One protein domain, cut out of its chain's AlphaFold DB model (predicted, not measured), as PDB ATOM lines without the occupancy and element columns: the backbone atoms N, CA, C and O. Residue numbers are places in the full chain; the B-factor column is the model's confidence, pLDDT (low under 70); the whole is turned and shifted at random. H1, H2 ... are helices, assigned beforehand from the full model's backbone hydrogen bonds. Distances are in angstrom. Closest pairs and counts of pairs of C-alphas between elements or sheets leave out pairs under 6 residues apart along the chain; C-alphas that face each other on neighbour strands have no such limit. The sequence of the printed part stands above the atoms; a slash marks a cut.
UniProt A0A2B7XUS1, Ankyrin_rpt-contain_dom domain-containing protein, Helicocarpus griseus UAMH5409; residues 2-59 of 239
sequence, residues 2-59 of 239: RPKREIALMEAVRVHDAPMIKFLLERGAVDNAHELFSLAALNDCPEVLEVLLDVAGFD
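This is residues 2 to 59 of the 239 residues of the protein "Ankyrin_rpt-contain_dom domain-containing protein" of Helicocarpus griseus UAMH5409 (UniProt A0A2B7XUS1). Two helical hairpins, H1 with H2 and H3 with H4, stand side by side and make a short bundle of four helices, with H1 beside H3 and H2 beside H4. Going round the bundle the order is H1, H2, H4, H3; H2 and H3 each stand beside H4 with their lines at 5 degrees to it, while H1 is splayed, at 31 degrees to H2 and 28 degrees to H3. The printed part has 58 residues with four named helices, H1 to H4 along the chain, and no named strand; the class is all helix. It is compact, with a radius of gyration of the C-alphas of 9.8 A, and rounded, spanning 26 by 22 by 19 A.

H1 is residues 4 to 14 and begins with the C-alpha of Lys 4 at (38.246, -45.522, 4.492); it is 15.4 A long from first to last C-alpha. H2, residues 18 to 26, measures 12.3 A and begins with C-alpha 18 at (53.236, -45.655, 14.790). H3, residues 33 to 43, measures 15.3 A. H4, residues 46 to 56, measures 14.8 A and ends with C-alpha 56 at (53.554, -35.146, 6.277).

H1 and H2 form a helical hairpin: they touch at a shallow tilt of 31 degrees, opposite ways, and their closest C-alphas, those of Ala 12 and Ile 21, are 5.8 A apart. H1 also touches H3 at a shallow tilt of 28 degrees, the same way, with the C-alphas of Val 13 and Ala 40 closest at 6.5 A. H2 touches H4 at a shallow tilt of 5 degrees, the same way; their closest C-alphas are those of Ala 18 and Val 48, 5.5 A apart. H3 and H4 form the second helical hairpin and touch at a shallow tilt of 5 degrees, opposite ways, with the C-alphas of Ala 33 and Ala 56 closest at 6.0 A. H1 and H4 are close but not clearly touching, with the C-alphas of Val 13 and Val 48 closest at 6.9 A. H2 and H3 are apart. The helix packing is mostly aligned: the four pairs that touch are at a shallow tilt. In H1, H2, H3 and H4 every O i to N i+4 pair is within hydrogen-bond range.

The two C-alphas farthest apart, those of Pro 3 and Asp 44, are 26.6 A apart. The printed part runs from residue 2 to 59 and has no cut. The links H1 to H2 and H3 to H4 are tight, with 3 and 2 residues; the link H2 to H3, with 6 residues, is short. The mean pLDDT of the printed part is 86.1, and residue 2, residues 30 to 31 and residue 56 are under 70.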
ATOM      1  N   ARG A   2      34.748 -39.036   4.454       66.62
ATOM      2  CA  ARG A   2      36.199 -39.297   4.454       66.62
ATOM      3  C   ARG A   2      36.463 -40.712   3.895       66.62
ATOM      4  O   ARG A   2      35.751 -41.639   4.297       66.62
ATOM      5  N   PRO A   3      37.403 -40.905   2.954       77.94
ATOM      6  CA  PRO A   3      37.883 -42.214   2.516       77.94
ATOM      7  C   PRO A   3      38.203 -43.176   3.669       77.94
ATOM      8  O   PRO A   3      38.719 -42.778   4.710       77.94
ATOM      9  N   LYS A   4      37.973 -44.484   3.471       79.69
ATOM     10  CA  LYS A   4      38.246 -45.522   4.492       79.69
ATOM     11  C   LYS A   4      39.686 -45.491   5.026       79.69
ATOM     12  O   LYS A   4      39.905 -45.814   6.187       79.69
ATOM     13  N   ARG A   5      40.655 -45.109   4.183       77.44
ATOM     14  CA  ARG A   5      42.074 -45.007   4.562       77.44
ATOM     15  C   ARG A   5      42.353 -43.826   5.497       77.44
ATOM     16  O   ARG A   5      43.171 -43.978   6.389       77.44
ATOM     17  N   GLU A   6      41.641 -42.710   5.348       79.06
ATOM     18  CA  GLU A   6      41.747 -41.553   6.255       79.06
ATOM     19  C   GLU A   6      41.154 -41.870   7.629       79.06
ATOM     20  O   GLU A   6      41.746 -41.564   8.655       79.06
ATOM     21  N   ILE A   7      40.016 -42.574   7.663       84.25
ATOM     22  CA  ILE A   7      39.420 -43.042   8.925       84.25
ATOM     23  C   ILE A   7      40.387 -43.983   9.656       84.25
ATOM     24  O   ILE A   7      40.589 -43.837  10.858       84.25
ATOM     25  N   ALA A   8      41.009 -44.920   8.931       88.00
ATOM     26  CA  ALA A   8      41.999 -45.832   9.500       88.00
ATOM     27  C   ALA A   8      43.252 -45.099  10.008       88.00
ATOM     28  O   ALA A   8      43.766 -45.452  11.063       88.00
ATOM     29  N   LEU A   9      43.716 -44.068   9.294       88.25
ATOM     30  CA  LEU A   9      44.866 -43.261   9.701       88.25
ATOM     31  C   LEU A   9      44.573 -42.472  10.980       88.25
ATOM     32  O   LEU A   9      45.363 -42.509  11.922       88.25
ATOM     33  N   MET A  10      43.415 -41.812  11.046       87.81
ATOM     34  CA  MET A  10      42.995 -41.088  12.242       87.81
ATOM     35  C   MET A  10      42.834 -42.026  13.447       87.81
ATOM     36  O   MET A  10      43.231 -41.663  14.552       87.81
ATOM     37  N   GLU A  11      42.288 -43.228  13.251       90.25
ATOM     38  CA  GLU A  11      42.192 -44.225  14.322       90.25
ATOM     39  C   GLU A  11      43.575 -44.710  14.768       90.25
ATOM     40  O   GLU A  11      43.842 -44.748  15.964       90.25
ATOM     41  N   ALA A  12      44.489 -44.978  13.831       92.31
ATOM     42  CA  ALA A  12      45.865 -45.361  14.145       92.31
ATOM     43  C   ALA A  12      46.585 -44.289  14.988       92.31
ATOM     44  O   ALA A  12      47.260 -44.626  15.957       92.31
ATOM     45  N   VAL A  13      46.373 -42.995  14.699       92.06
ATOM     46  CA  VAL A  13      46.873 -41.881  15.532       92.06
ATOM     47  C   VAL A  13      46.249 -41.887  16.932       92.06
ATOM     48  O   VAL A  13      46.958 -41.647  17.913       92.06
ATOM     49  N   ARG A  14      44.944 -42.176  17.052       90.00
ATOM     50  CA  ARG A  14      44.236 -42.243  18.347       90.00
ATOM     51  C   ARG A  14      44.734 -43.371  19.238       90.00
ATOM     52  O   ARG A  14      44.814 -43.170  20.443       90.00
ATOM     53  N   VAL A  15      45.059 -44.524  18.654       93.94
ATOM     54  CA  VAL A  15      45.597 -45.683  19.387       93.94
ATOM     55  C   VAL A  15      47.128 -45.706  19.438       93.94
ATOM     56  O   VAL A  15      47.705 -46.645  19.978       93.94
ATOM     57  N   HIS A  16      47.781 -44.670  18.902       93.94
ATOM     58  CA  HIS A  16      49.235 -44.481  18.895       93.94
ATOM     59  C   HIS A  16      50.023 -45.590  18.170       93.94
ATOM     60  O   HIS A  16      51.154 -45.908  18.535       93.94
ATOM     61  N   ASP A  17      49.448 -46.168  17.113       94.25
ATOM     62  CA  ASP A  17      50.069 -47.229  16.309       94.25
ATOM     63  C   ASP A  17      51.007 -46.636  15.241       94.25
ATOM     64  O   ASP A  17      50.657 -46.500  14.067       94.25
ATOM     65  N   ALA A  18      52.213 -46.242  15.662       91.44
ATOM     66  CA  ALA A  18      53.236 -45.655  14.790       91.44
ATOM     67  C   ALA A  18      53.555 -46.500  13.529       91.44
ATOM     68  O   ALA A  18      53.597 -45.922  12.435       91.44
ATOM     69  N   PRO A  19      53.714 -47.842  13.606       92.62
ATOM     70  CA  PRO A  19      53.880 -48.683  12.419       92.62
ATOM     71  C   PRO A  19      52.710 -48.597  11.433       92.62
ATOM     72  O   PRO A  19      52.938 -48.464  10.228       92.62
ATOM     73  N   MET A  20      51.463 -48.645  11.919       91.81
ATOM     74  CA  MET A  20      50.280 -48.529  11.062       91.81
ATOM     75  C   MET A  20      50.174 -47.140  10.429       91.81
ATOM     76  O   MET A  20      49.879 -47.034   9.240       91.81
ATOM     77  N   ILE A  21      50.456 -46.078  11.187       91.06
ATOM     78  CA  ILE A  21      50.471 -44.697  10.679       91.06
ATOM     79  C   ILE A  21      51.461 -44.585   9.518       91.06
ATOM     80  O   ILE A  21      51.077 -44.164   8.426       91.06
ATOM     81  N   LYS A  22      52.705 -45.041   9.714       89.38
ATOM     82  CA  LYS A  22      53.739 -45.040   8.672       89.38
ATOM     83  C   LYS A  22      53.297 -45.826   7.434       89.38
ATOM     84  O   LYS A  22      53.333 -45.299   6.325       89.38
ATOM     85  N   PHE A  23      52.797 -47.048   7.630       90.56
ATOM     86  CA  PHE A  23      52.298 -47.906   6.551       90.56
ATOM     87  C   PHE A  23      51.177 -47.249   5.727       90.56
ATOM     88  O   PHE A  23      51.128 -47.400   4.501       90.56
ATOM     89  N   LEU A  24      50.251 -46.549   6.392       89.56
ATOM     90  CA  LEU A  24      49.129 -45.873   5.743       89.56
ATOM     91  C   LEU A  24      49.586 -44.629   4.971       89.56
ATOM     92  O   LEU A  24      49.152 -44.443   3.830       89.56
ATOM     93  N   LEU A  25      50.478 -43.819   5.546       86.69
ATOM     94  CA  LEU A  25      51.012 -42.618   4.898       86.69
ATOM     95  C   LEU A  25      51.864 -42.959   3.662       86.69
ATOM     96  O   LEU A  25      51.648 -42.379   2.600       86.69
ATOM     97  N   GLU A  26      52.736 -43.973   3.741       87.12
ATOM     98  CA  GLU A  26      53.537 -44.466   2.600       87.12
ATOM     99  C   GLU A  26      52.670 -44.965   1.427       87.12
ATOM    100  O   GLU A  26      53.101 -44.987   0.275       87.12
ATOM    101  N   ARG A  27      51.415 -45.350   1.699       88.19
ATOM    102  CA  ARG A  27      50.420 -45.765   0.695       88.19
ATOM    103  C   ARG A  27      49.532 -44.622   0.194       88.19
ATOM    104  O   ARG A  27      48.509 -44.886  -0.450       88.19
ATOM    105  N   GLY A  28      49.909 -43.379   0.485       82.31
ATOM    106  CA  GLY A  28      49.222 -42.177   0.028       82.31
ATOM    107  C   GLY A  28      47.905 -41.910   0.753       82.31
ATOM    108  O   GLY A  28      46.977 -41.387   0.137       82.31
ATOM    109  N   ALA A  29      47.769 -42.302   2.026       79.31
ATOM    110  CA  ALA A  29      46.675 -41.797   2.852       79.31
ATOM    111  C   ALA A  29      46.889 -40.290   3.075       79.31
ATOM    112  O   ALA A  29      47.743 -39.890   3.860       79.31
ATOM    113  N   VAL A  30      46.146 -39.463   2.340       67.50
ATOM    114  CA  VAL A  30      46.180 -38.004   2.483       67.50
ATOM    115  C   VAL A  30      45.119 -37.616   3.500       67.50
ATOM    116  O   VAL A  30      43.944 -37.859   3.267       67.50
ATOM    117  N   ASP A  31      45.518 -37.017   4.614       69.69
ATOM    118  CA  ASP A  31      44.594 -36.437   5.592       69.69
ATOM    119  C   ASP A  31      45.099 -35.044   5.984       69.69
ATOM    120  O   ASP A  31      46.173 -34.599   5.568       69.69
ATOM    121  N   ASN A  32      44.318 -34.335   6.787       77.81
ATOM    122  CA  ASN A  32      44.695 -33.059   7.358       77.81
ATOM    123  C   ASN A  32      45.873 -33.249   8.334       77.81
ATOM    124  O   ASN A  32      45.672 -33.486   9.527       77.81
ATOM    125  N   ALA A  33      47.106 -33.131   7.826       76.81
ATOM    126  CA  ALA A  33      48.349 -33.282   8.589       76.81
ATOM    127  C   ALA A  33      48.339 -32.458   9.885       76.81
ATOM    128  O   ALA A  33      48.782 -32.927  10.929       76.81
ATOM    129  N   HIS A  34      47.743 -31.265   9.847       79.62
ATOM    130  CA  HIS A  34      47.586 -30.418  11.020       79.62
ATOM    131  C   HIS A  34      46.651 -31.022  12.078       79.62
ATOM    132  O   HIS A  34      46.933 -30.910  13.272       79.62
ATOM    133  N   GLU A  35      45.537 -31.648  11.686       84.38
ATOM    134  CA  GLU A  35      44.623 -32.329  12.616       84.38
ATOM    135  C   GLU A  35      45.310 -33.526  13.287       84.38
ATOM    136  O   GLU A  35      45.279 -33.634  14.514       84.38
ATOM    137  N   LEU A  36      45.993 -34.371  12.507       87.50
ATOM    138  CA  LEU A  36      46.712 -35.541  13.025       87.50
ATOM    139  C   LEU A  36      47.858 -35.135  13.957       87.50
ATOM    140  O   LEU A  36      47.965 -35.659  15.065       87.50
ATOM    141  N   PHE A  37      48.669 -34.160  13.539       88.56
ATOM    142  CA  PHE A  37      49.785 -33.658  14.338       88.56
ATOM    143  C   PHE A  37      49.285 -33.000  15.627       88.56
ATOM    144  O   PHE A  37      49.813 -33.261  16.705       88.56
ATOM    145  N   SER A  38      48.199 -32.221  15.552       88.31
ATOM    146  CA  SER A  38      47.541 -31.658  16.737       88.31
ATOM    147  C   SER A  38      47.073 -32.733  17.710       88.31
ATOM    148  O   SER A  38      47.260 -32.587  18.915       88.31
ATOM    149  N   LEU A  39      46.440 -33.792  17.204       89.94
ATOM    150  CA  LEU A  39      45.926 -34.880  18.026       89.94
ATOM    151  C   LEU A  39      47.066 -35.630  18.726       89.94
ATOM    152  O   LEU A  39      47.011 -35.821  19.938       89.94
ATOM    153  N   ALA A  40      48.117 -35.988  17.989       93.12
ATOM    154  CA  ALA A  40      49.307 -36.635  18.539       93.12
ATOM    155  C   ALA A  40      50.001 -35.760  19.596       93.12
ATOM    156  O   ALA A  40      50.303 -36.227  20.695       93.12
ATOM    157  N   ALA A  41      50.160 -34.464  19.309       93.00
ATOM    158  CA  ALA A  41      50.794 -33.510  20.213       93.00
ATOM    159  C   ALA A  41      50.017 -33.381  21.529       93.00
ATOM    160  O   ALA A  41      50.606 -33.374  22.612       93.00
ATOM    161  N   LEU A  42      48.686 -33.314  21.443       91.44
ATOM    162  CA  LEU A  42      47.798 -33.214  22.600       91.44
ATOM    163  C   LEU A  42      47.630 -34.524  23.374       91.44
ATOM    164  O   LEU A  42      47.196 -34.463  24.525       91.44
ATOM    165  N   ASN A  43      47.979 -35.666  22.786       93.25
ATOM    166  CA  ASN A  43      48.034 -36.958  23.471       93.25
ATOM    167  C   ASN A  43      49.406 -37.247  24.106       93.25
ATOM    168  O   ASN A  43      49.539 -38.236  24.814       93.25
ATOM    169  N   ASP A  44      50.383 -36.345  23.944       94.69
ATOM    170  CA  ASP A  44      51.738 -36.461  24.509       94.69
ATOM    171  C   ASP A  44      52.547 -37.658  23.974       94.69
ATOM    172  O   ASP A  44      53.329 -38.259  24.710       94.69
ATOM    173  N   CYS A  45      52.352 -37.999  22.691       94.44
ATOM    174  CA  CYS A  45      52.959 -39.159  22.023       94.44
ATOM    175  C   CYS A  45      54.033 -38.731  21.005       94.44
ATOM    176  O   CYS A  45      53.715 -38.568  19.818       94.44
ATOM    177  N   PRO A  46      55.295 -38.518  21.427       93.69
ATOM    178  CA  PRO A  46      56.363 -38.050  20.545       93.69
ATOM    179  C   PRO A  46      56.700 -39.032  19.416       93.69
ATOM    180  O   PRO A  46      57.076 -38.590  18.337       93.69
ATOM    181  N   GLU A  47      56.492 -40.335  19.607       92.88
ATOM    182  CA  GLU A  47      56.728 -41.361  18.582       92.88
ATOM    183  C   GLU A  47      55.796 -41.168  17.380       92.88
ATOM    184  O   GLU A  47      56.188 -41.330  16.226       92.88
ATOM    185  N   VAL A  48      54.544 -40.780  17.639       92.75
ATOM    186  CA  VAL A  48      53.588 -40.461  16.574       92.75
ATOM    187  C   VAL A  48      53.928 -39.118  15.928       92.75
ATOM    188  O   VAL A  48      53.781 -38.979  14.715       92.75
ATOM    189  N   LEU A  49      54.397 -38.135  16.707       92.81
ATOM    190  CA  LEU A  49      54.844 -36.848  16.164       92.81
ATOM    191  C   LEU A  49      56.022 -37.006  15.204       92.81
ATOM    192  O   LEU A  49      56.024 -36.359  14.161       92.81
ATOM    193  N   GLU A  50      56.973 -37.877  15.533       91.12
ATOM    194  CA  GLU A  50      58.119 -38.208  14.686       91.12
ATOM    195  C   GLU A  50      57.660 -38.774  13.337       91.12
ATOM    196  O   GLU A  50      57.959 -38.197  12.293       91.12
ATOM    197  N   VAL A  51      56.816 -39.814  13.350       89.75
ATOM    198  CA  VAL A  51      56.282 -40.415  12.113       89.75
ATOM    199  C   VAL A  51      55.489 -39.406  11.276       89.75
ATOM    200  O   VAL A  51      55.595 -39.395  10.050       89.75
ATOM    201  N   LEU A  52      54.676 -38.560  11.915       88.56
ATOM    202  CA  LEU A  52      53.892 -37.551  11.205       88.56
ATOM    203  C   LEU A  52      54.775 -36.445  10.612       88.56
ATOM    204  O   LEU A  52      54.483 -35.977   9.513       88.56
ATOM    205  N   LEU A  53      55.841 -36.033  11.300       87.06
ATOM    206  CA  LEU A  53      56.760 -35.010  10.801       87.06
ATOM    207  C   LEU A  53      57.523 -35.502   9.567       87.06
ATOM    208  O   LEU A  53      57.542 -34.800   8.555       87.06
ATOM    209  N   ASP A  54      58.068 -36.718   9.638       82.38
ATOM    210  CA  ASP A  54      58.879 -37.325   8.578       82.38
ATOM    211  C   ASP A  54      58.123 -37.459   7.251       82.38
ATOM    212  O   ASP A  54      58.711 -37.335   6.176       82.38
ATOM    213  N   VAL A  55      56.816 -37.732   7.318       73.56
ATOM    214  CA  VAL A  55      56.029 -38.095   6.132       73.56
ATOM    215  C   VAL A  55      55.079 -36.985   5.678       73.56
ATOM    216  O   VAL A  55      54.787 -36.894   4.486       73.56
ATOM    217  N   ALA A  56      54.593 -36.133   6.588       69.06
ATOM    218  CA  ALA A  56      53.554 -35.146   6.277       69.06
ATOM    219  C   ALA A  56      54.044 -33.688   6.198       69.06
ATOM    220  O   ALA A  56      53.279 -32.839   5.742       69.06
ATOM    221  N   GLY A  57      55.283 -33.380   6.609       70.75
ATOM    222  CA  GLY A  57      55.870 -32.041   6.448       70.75
ATOM    223  C   GLY A  57      55.102 -30.938   7.187       70.75
ATOM    224  O   GLY A  57      54.660 -29.964   6.578       70.75
ATOM    225  N   PHE A  58      54.908 -31.103   8.498       78.94
ATOM    226  CA  PHE A  58      54.187 -30.140   9.331       78.94
ATOM    227  C   PHE A  58      55.059 -28.922   9.680       78.94
ATOM    228  O   PHE A  58      56.123 -29.069  10.281       78.94
ATOM    229  N   ASP A  59      54.584 -27.717   9.354       85.12
ATOM    230  CA  ASP A  59      55.189 -26.474   9.839       85.12
ATOM    231  C   ASP A  59      54.852 -26.278  11.325       85.12
ATOM    232  O   ASP A  59      53.727 -25.937  11.699       85.12
TER     233      ASP A  59